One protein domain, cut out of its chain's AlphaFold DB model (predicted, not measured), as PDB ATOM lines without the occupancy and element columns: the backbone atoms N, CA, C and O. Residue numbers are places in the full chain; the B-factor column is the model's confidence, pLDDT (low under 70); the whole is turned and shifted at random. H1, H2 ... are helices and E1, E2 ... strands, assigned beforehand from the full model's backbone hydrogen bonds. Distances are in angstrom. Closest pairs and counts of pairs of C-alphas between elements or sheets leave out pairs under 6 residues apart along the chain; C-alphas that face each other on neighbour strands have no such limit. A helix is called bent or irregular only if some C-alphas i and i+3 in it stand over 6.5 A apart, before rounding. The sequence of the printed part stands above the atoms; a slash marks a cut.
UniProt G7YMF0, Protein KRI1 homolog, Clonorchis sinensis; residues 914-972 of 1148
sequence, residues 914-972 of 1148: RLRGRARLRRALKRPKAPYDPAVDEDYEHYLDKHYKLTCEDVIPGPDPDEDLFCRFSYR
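This is residues 914 to 972 of the 1148 residues of the protein "Protein KRI1 homolog" of Clonorchis sinensis (UniProt G7YMF0). The chain makes a long, loose, open loop: H1 runs along one side, the long link carries on to the far end and turns back, H2 returns on the other side, and the small hairpin E1 and E2 lies at the end where H1 begins. The printed part has 59 residues, with H1, H2, E1 and E2 in that order; the sheet, E1 - E2, is antiparallel. The class is mixed, helices and strands, with 27 residues, under half, in named elements. The whole is loose, with a radius of gyration of the C-alphas of 14.2 A, and flat, spanning 45 by 31 by 15 A.

Find C-alpha 914 at (106.340, 50.664, 20.518); from there H1, residues 914 to 925, runs 18.5 A. H1 is irregular, but only just: C-alphas 917 and 920 are 6.9 A apart. H2, residues 940 to 948, runs 11.6 A from C-alpha 940 at (134.738, 62.957, 9.692). E1 is residues 954 to 956, and E2, residues 965 to 967, ends at (121.059, 42.683, 16.218).

H1 and H2 only just touch, with 3 pairs of C-alphas within 8 A, and H1 does so with residues 924 to 925 alone. Their closest C-alphas, of Ala 924 and Tyr 948, are 6.9 A apart. They run opposite ways at a steep tilt of 49 degrees. The closest C-alphas of H1 and E1, Gly 917 and Val 955, are 6.7 A apart. E1 and E2 are a hairpin; look at N 954 and O 967, 2.9 A apart, within hydrogen-bond range. H1 and H2 are each apart from E2. In H2 every O i to N i+4 pair is within hydrogen-bond range; in H1, 5 of 8 are.

The C-alphas farthest apart, Ala 935 and Pro 959, are 44.6 A apart. The printed part has no cut, and the link from H1 to H2, residues 926 to 939, is long. Look for pLDDT under 70 at residues 914 to 924, 951 to 953 and 961 to 962; the mean of the printed part is 73.7.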
ATOM      1  N   ARG A 914     106.102  49.517  21.426       52.41
ATOM      2  CA  ARG A 914     106.340  50.664  20.518       52.41
ATOM      3  C   ARG A 914     107.363  51.664  21.073       52.41
ATOM      4  O   ARG A 914     108.053  52.305  20.284       52.41
ATOM      5  N   LEU A 915     107.489  51.788  22.397       54.25
ATOM      6  CA  LEU A 915     108.461  52.691  23.031       54.25
ATOM      7  C   LEU A 915     109.909  52.177  22.944       54.25
ATOM      8  O   LEU A 915     110.804  52.965  22.625       54.25
ATOM      9  N   ARG A 916     110.142  50.869  23.173       58.66
ATOM     10  CA  ARG A 916     111.497  50.270  23.235       58.66
ATOM     11  C   ARG A 916     112.376  50.646  22.028       58.66
ATOM     12  O   ARG A 916     113.475  51.166  22.211       58.66
ATOM     13  N   GLY A 917     111.854  50.513  20.804       54.78
ATOM     14  CA  GLY A 917     112.604  50.779  19.565       54.78
ATOM     15  C   GLY A 917     113.122  52.217  19.389       54.78
ATOM     16  O   GLY A 917     114.122  52.424  18.709       54.78
ATOM     17  N   ARG A 918     112.506  53.227  20.027       56.50
ATOM     18  CA  ARG A 918     112.988  54.626  19.979       56.50
ATOM     19  C   ARG A 918     113.886  55.009  21.161       56.50
ATOM     20  O   ARG A 918     114.605  56.007  21.077       56.50
ATOM     21  N   ALA A 919     113.893  54.227  22.242       65.69
ATOM     22  CA  ALA A 919     114.598  54.571  23.475       65.69
ATOM     23  C   ALA A 919     116.125  54.659  23.295       65.69
ATOM     24  O   ALA A 919     116.747  55.593  23.804       65.69
ATOM     25  N   ARG A 920     116.740  53.733  22.540       62.78
ATOM     26  CA  ARG A 920     118.204  53.710  22.348       62.78
ATOM     27  C   ARG A 920     118.722  54.791  21.406       62.78
ATOM     28  O   ARG A 920     119.726  55.413  21.740       62.78
ATOM     29  N   LEU A 921     118.010  55.098  20.319       66.00
ATOM     30  CA  LEU A 921     118.326  56.257  19.475       66.00
ATOM     31  C   LEU A 921     118.221  57.561  20.285       66.00
ATOM     32  O   LEU A 921     119.154  58.359  20.277       66.00
ATOM     33  N   ARG A 922     117.153  57.729  21.083       69.81
ATOM     34  CA  ARG A 922     117.006  58.870  22.008       69.81
ATOM     35  C   ARG A 922     118.169  58.951  23.008       69.81
ATOM     36  O   ARG A 922     118.677  60.041  23.246       69.81
ATOM     37  N   ARG A 923     118.622  57.819  23.563       69.88
ATOM     38  CA  ARG A 923     119.749  57.753  24.516       69.88
ATOM     39  C   ARG A 923     121.099  58.061  23.861       69.88
ATOM     40  O   ARG A 923     121.909  58.734  24.481       69.88
ATOM     41  N   ALA A 924     121.336  57.611  22.627       67.62
ATOM     42  CA  ALA A 924     122.554  57.918  21.872       67.62
ATOM     43  C   ALA A 924     122.606  59.393  21.444       67.62
ATOM     44  O   ALA A 924     123.633  60.045  21.614       67.62
ATOM     45  N   LEU A 925     121.484  59.950  20.971       72.62
ATOM     46  CA  LEU A 925     121.389  61.366  20.612       72.62
ATOM     47  C   LEU A 925     121.575  62.294  21.822       72.62
ATOM     48  O   LEU A 925     122.230  63.320  21.656       72.62
ATOM     49  N   LYS A 926     121.068  61.903  23.006       77.06
ATOM     50  CA  LYS A 926     121.229  62.608  24.296       77.06
ATOM     51  C   LYS A 926     122.618  62.482  24.948       77.06
ATOM     52  O   LYS A 926     122.833  63.108  25.982       77.06
ATOM     53  N   ARG A 927     123.556  61.685  24.419       77.88
ATOM     54  CA  ARG A 927     124.934  61.686  24.945       77.88
ATOM     55  C   ARG A 927     125.590  63.046  24.665       77.88
ATOM     56  O   ARG A 927     125.419  63.544  23.549       77.88
ATOM     57  N   PRO A 928     126.374  63.615  25.602       76.44
ATOM     58  CA  PRO A 928     127.256  64.725  25.273       76.44
ATOM     59  C   PRO A 928     128.270  64.259  24.221       76.44
ATOM     60  O   PRO A 928     128.733  63.116  24.246       76.44
ATOM     61  N   LYS A 929     128.577  65.139  23.271       79.25
ATOM     62  CA  LYS A 929     129.497  64.890  22.158       79.25
ATOM     63  C   LYS A 929     130.447  66.075  22.090       79.25
ATOM     64  O   LYS A 929     129.994  67.213  22.205       79.25
ATOM     65  N   ALA A 930     131.736  65.802  21.925       80.38
ATOM     66  CA  ALA A 930     132.688  66.836  21.545       80.38
ATOM     67  C   ALA A 930     132.306  67.399  20.158       80.38
ATOM     68  O   ALA A 930     131.641  66.693  19.394       80.38
ATOM     69  N   PRO A 931     132.699  68.637  19.811       81.94
ATOM     70  CA  PRO A 931     132.728  69.050  18.411       81.94
ATOM     71  C   PRO A 931     133.642  68.117  17.593       81.94
ATOM     72  O   PRO A 931     134.460  67.381  18.146       81.94
ATOM     73  N   TYR A 932     133.493  68.135  16.269       83.75
ATOM     74  CA  TYR A 932     134.424  67.427  15.393       83.75
ATOM     75  C   TYR A 932     135.733  68.215  15.274       83.75
ATOM     76  O   TYR A 932     135.766  69.258  14.620       83.75
ATOM     77  N   ASP A 933     136.796  67.681  15.874       83.75
ATOM     78  CA  ASP A 933     138.151  68.214  15.766       83.75
ATOM     79  C   ASP A 933     138.962  67.379  14.749       83.75
ATOM     80  O   ASP A 933     139.389  66.267  15.082       83.75
ATOM     81  N   PRO A 934     139.256  67.894  13.534       83.12
ATOM     82  CA  PRO A 934     139.986  67.170  12.475       83.12
ATOM     83  C   PRO A 934     141.482  66.936  12.778       83.12
ATOM     84  O   PRO A 934     142.255  66.571  11.896       83.12
ATOM     85  N   ALA A 935     141.912  67.188  14.017       78.75
ATOM     86  CA  ALA A 935     143.237  66.855  14.541       78.75
ATOM     87  C   ALA A 935     143.206  65.666  15.526       78.75
ATOM     88  O   ALA A 935     144.258  65.265  16.024       78.75
ATOM     89  N   VAL A 936     142.017  65.135  15.845       77.12
ATOM     90  CA  VAL A 936     141.801  64.063  16.839       77.12
ATOM     91  C   VAL A 936     141.140  62.833  16.217       77.12
ATOM     92  O   VAL A 936     141.506  61.713  16.566       77.12
ATOM     93  N   ASP A 937     140.197  63.030  15.296       76.31
ATOM     94  CA  ASP A 937     139.638  61.977  14.445       76.31
ATOM     95  C   ASP A 937     140.070  62.251  12.996       76.31
ATOM     96  O   ASP A 937     139.775  63.321  12.467       76.31
ATOM     97  N   GLU A 938     140.801  61.312  12.380       78.06
ATOM     98  CA  GLU A 938     141.464  61.503  11.071       78.06
ATOM     99  C   GLU A 938     140.471  61.780   9.927       78.06
ATOM    100  O   GLU A 938     140.761  62.574   9.034       78.06
ATOM    101  N   ASP A 939     139.284  61.170   9.999       83.31
ATOM    102  CA  ASP A 939     138.171  61.358   9.071       83.31
ATOM    103  C   ASP A 939     136.892  61.760   9.819       83.31
ATOM    104  O   ASP A 939     136.569  61.230  10.890       83.31
ATOM    105  N   TYR A 940     136.074  62.608   9.190       82.44
ATOM    106  CA  TYR A 940     134.738  62.957   9.692       82.44
ATOM    107  C   TYR A 940     133.831  61.722   9.819       82.44
ATOM    108  O   TYR A 940     133.032  61.621  10.753       82.44
ATOM    109  N   GLU A 941     134.005  60.742   8.927       84.69
ATOM    110  CA  GLU A 941     133.339  59.442   9.021       84.69
ATOM    111  C   GLU A 941     133.727  58.690  10.297       84.69
ATOM    112  O   GLU A 941     132.845  58.126  10.942       84.69
ATOM    113  N   HIS A 942     134.997  58.733  10.728       82.88
ATOM    114  CA  HIS A 942     135.422  58.070  11.962       82.88
ATOM    115  C   HIS A 942     134.752  58.696  13.192       82.88
ATOM    116  O   HIS A 942     134.227  57.963  14.035       82.88
ATOM    117  N   TYR A 943     134.696  60.030  13.270       86.12
ATOM    118  CA  TYR A 943     133.979  60.749  14.328       86.12
ATOM    119  C   TYR A 943     132.475  60.404  14.347       86.12
ATOM    120  O   TYR A 943     131.912  60.111  15.410       86.12
ATOM    121  N   LEU A 944     131.818  60.364  13.180       83.38
ATOM    122  CA  LEU A 944     130.422  59.926  13.081       83.38
ATOM    123  C   LEU A 944     130.252  58.476  13.559       83.38
ATOM    124  O   LEU A 944     129.357  58.194  14.358       83.38
ATOM    125  N   ASP A 945     131.138  57.569  13.151       83.31
ATOM    126  CA  ASP A 945     131.103  56.162  13.554       83.31
ATOM    127  C   ASP A 945     131.293  55.973  15.067       83.31
ATOM    128  O   ASP A 945     130.610  55.171  15.707       83.31
ATOM    129  N   LYS A 946     132.193  56.758  15.653       79.25
ATOM    130  CA  LYS A 946     132.565  56.759  17.072       79.25
ATOM    131  C   LYS A 946     131.441  57.274  17.978       79.25
ATOM    132  O   LYS A 946     131.252  56.746  19.074       79.25
ATOM    133  N   HIS A 947     130.671  58.269  17.526       78.12
ATOM    134  CA  HIS A 947     129.665  58.951  18.357       78.12
ATOM    135  C   HIS A 947     128.197  58.645  18.006       78.12
ATOM    136  O   HIS A 947     127.341  58.740  18.891       78.12
ATOM    137  N   TYR A 948     127.889  58.254  16.764       76.81
ATOM    138  CA  TYR A 948     126.514  58.064  16.275       76.81
ATOM    139  C   TYR A 948     126.180  56.620  15.868       76.81
ATOM    140  O   TYR A 948     124.995  56.273  15.839       76.81
ATOM    141  N   LYS A 949     127.168  55.752  15.598       76.31
ATOM    142  CA  LYS A 949     126.903  54.367  15.172       76.31
ATOM    143  C   LYS A 949     126.285  53.547  16.304       76.31
ATOM    144  O   LYS A 949     126.926  53.221  17.305       76.31
ATOM    145  N   LEU A 950     125.021  53.166  16.134       74.75
ATOM    146  CA  LEU A 950     124.368  52.222  17.034       74.75
ATOM    147  C   LEU A 950     125.008  50.826  16.904       74.75
ATOM    148  O   LEU A 950     125.495  50.407  15.851       74.75
ATOM    149  N   THR A 951     124.991  50.070  18.000       63.34
ATOM    150  CA  THR A 951     125.434  48.664  18.034       63.34
ATOM    151  C   THR A 951     124.367  47.688  17.524       63.34
ATOM    152  O   THR A 951     124.563  46.481  17.586       63.34
ATOM    153  N   CYS A 952     123.244  48.208  17.020       64.62
ATOM    154  CA  CYS A 952     122.091  47.480  16.500       64.62
ATOM    155  C   CYS A 952     121.516  48.222  15.287       64.62
ATOM    156  O   CYS A 952     121.345  49.439  15.337       64.62
ATOM    157  N   GLU A 953     121.211  47.478  14.226       69.62
ATOM    158  CA  GLU A 953     120.350  47.919  13.118       69.62
ATOM    159  C   GLU A 953     118.905  47.440  13.332       69.62
ATOM    160  O   GLU A 953     117.966  48.114  12.919       69.62
ATOM    161  N   ASP A 954     118.727  46.316  14.038       71.38
ATOM    162  CA  ASP A 954     117.441  45.778  14.480       71.38
ATOM    163  C   ASP A 954     117.466  45.469  15.991       71.38
ATOM    164  O   ASP A 954     118.514  45.208  16.592       71.38
ATOM    165  N   VAL A 955     116.294  45.508  16.618       75.81
ATOM    166  CA  VAL A 955     116.088  45.206  18.037       75.81
ATOM    167  C   VAL A 955     114.981  44.169  18.132       75.81
ATOM    168  O   VAL A 955     113.797  44.510  18.138       75.81
ATOM    169  N   ILE A 956     115.368  42.896  18.227       76.00
ATOM    170  CA  ILE A 956     114.422  41.800  18.439       76.00
ATOM    171  C   ILE A 956     113.909  41.925  19.885       76.00
ATOM    172  O   ILE A 956     114.705  41.748  20.811       76.00
ATOM    173  N   PRO A 957     112.620  42.243  20.126       74.12
ATOM    174  CA  PRO A 957     112.165  42.563  21.474       74.12
ATOM    175  C   PRO A 957     112.163  41.319  22.364       74.12
ATOM    176  O   PRO A 957     111.476  40.340  22.054       74.12
ATOM    177  N   GLY A 958     112.893  41.386  23.473       74.31
ATOM    178  CA  GLY A 958     112.953  40.331  24.477       74.31
ATOM    179  C   GLY A 958     111.670  40.271  25.311       74.31
ATOM    180  O   GLY A 958     110.786  41.131  25.162       74.31
ATOM    181  N   PRO A 959     111.544  39.284  26.215       73.75
ATOM    182  CA  PRO A 959     110.534  39.312  27.272       73.75
ATOM    183  C   PRO A 959     110.616  40.648  28.032       73.75
ATOM    184  O   PRO A 959     109.700  41.479  27.980       73.75
ATOM    185  N   ASP A 960     111.796  40.924  28.577       71.88
ATOM    186  CA  ASP A 960     112.107  42.091  29.396       71.88
ATOM    187  C   ASP A 960     112.993  43.101  28.642       71.88
ATOM    188  O   ASP A 960     113.607  42.748  27.634       71.88
ATOM    189  N   PRO A 961     112.999  44.397  29.024       65.44
ATOM    190  CA  PRO A 961     113.663  45.450  28.243       65.44
ATOM    191  C   PRO A 961     115.192  45.329  28.236       65.44
ATOM    192  O   PRO A 961     115.843  45.824  27.315       65.44
ATOM    193  N   ASP A 962     115.754  44.649  29.234       67.25
ATOM    194  CA  ASP A 962     117.182  44.353  29.343       67.25
ATOM    195  C   ASP A 962     117.575  43.057  28.603       67.25
ATOM    196  O   ASP A 962     118.753  42.850  28.313       67.25
ATOM    197  N   GLU A 963     116.587  42.236  28.215       70.06
ATOM    198  CA  GLU A 963     116.739  41.037  27.372       70.06
ATOM    199  C   GLU A 963     116.434  41.289  25.881       70.06
ATOM    200  O   GLU A 963     116.448  40.354  25.077       70.06
ATOM    201  N   ASP A 964     116.145  42.533  25.477       78.25
ATOM    202  CA  ASP A 964     116.053  42.899  24.058       78.25
ATOM    203  C   ASP A 964     117.344  42.465  23.324       78.25
ATOM    204  O   ASP A 964     118.462  42.761  23.752       78.25
ATOM    205  N   LEU A 965     117.212  41.745  22.207       75.88
ATOM    206  CA  LEU A 965     118.355  41.224  21.457       75.88
ATOM    207  C   LEU A 965     118.777  42.227  20.378       75.88
ATOM    208  O   LEU A 965     118.085  42.462  19.387       75.88
ATOM    209  N   PHE A 966     119.945  42.827  20.603       75.38
ATOM    210  CA  PHE A 966     120.505  43.898  19.783       75.38
ATOM    211  C   PHE A 966     121.251  43.334  18.576       75.38
ATOM    212  O   PHE A 966     122.421  42.961  18.660       75.38
ATOM    213  N   CYS A 967     120.552  43.265  17.448       70.69
ATOM    214  CA  CYS A 967     121.059  42.683  16.218       70.69
ATOM    215  C   CYS A 967     121.694  43.754  15.329       70.69
ATOM    216  O   CYS A 967     121.042  44.699  14.889       70.69
ATOM    217  N   ARG A 968     122.976  43.570  15.018       72.12
ATOM    218  CA  ARG A 968     123.675  44.266  13.936       72.12
ATOM    219  C   ARG A 968     124.314  43.226  13.026       72.12
ATOM    220  O   ARG A 968     125.061  42.368  13.500       72.12
ATOM    221  N   PHE A 969     123.994  43.266  11.739       71.06
ATOM    222  CA  PHE A 969     124.518  42.339  10.745       71.06
ATOM    223  C   PHE A 969     125.943  42.751  10.367       71.06
ATOM    224  O   PHE A 969     126.198  43.410   9.365       71.06
ATOM    225  N   SER A 970     126.915  42.331  11.182       73.69
ATOM    226  CA  SER A 970     128.325  42.469  10.820       73.69
ATOM    227  C   SER A 970     128.647  41.561   9.632       73.69
ATOM    228  O   SER A 970     129.053  40.409   9.800       73.69
ATOM    229  N   TYR A 971     128.488  42.090   8.420       79.00
ATOM    230  CA  TYR A 971     129.106  41.512   7.236       79.00
ATOM    231  C   TYR A 971     130.616  41.400   7.456       79.00
ATOM    232  O   TYR A 971     131.234  42.236   8.120       79.00
ATOM    233  N   ARG A 972     131.216  40.357   6.888       81.19
ATOM    234  CA  ARG A 972     132.667  40.199   6.844       81.19
ATOM    235  C   ARG A 972     133.139  40.410   5.414       81.19
ATOM    236  O   ARG A 972     132.580  39.826   4.490       81.19
TER     237      ARG A 972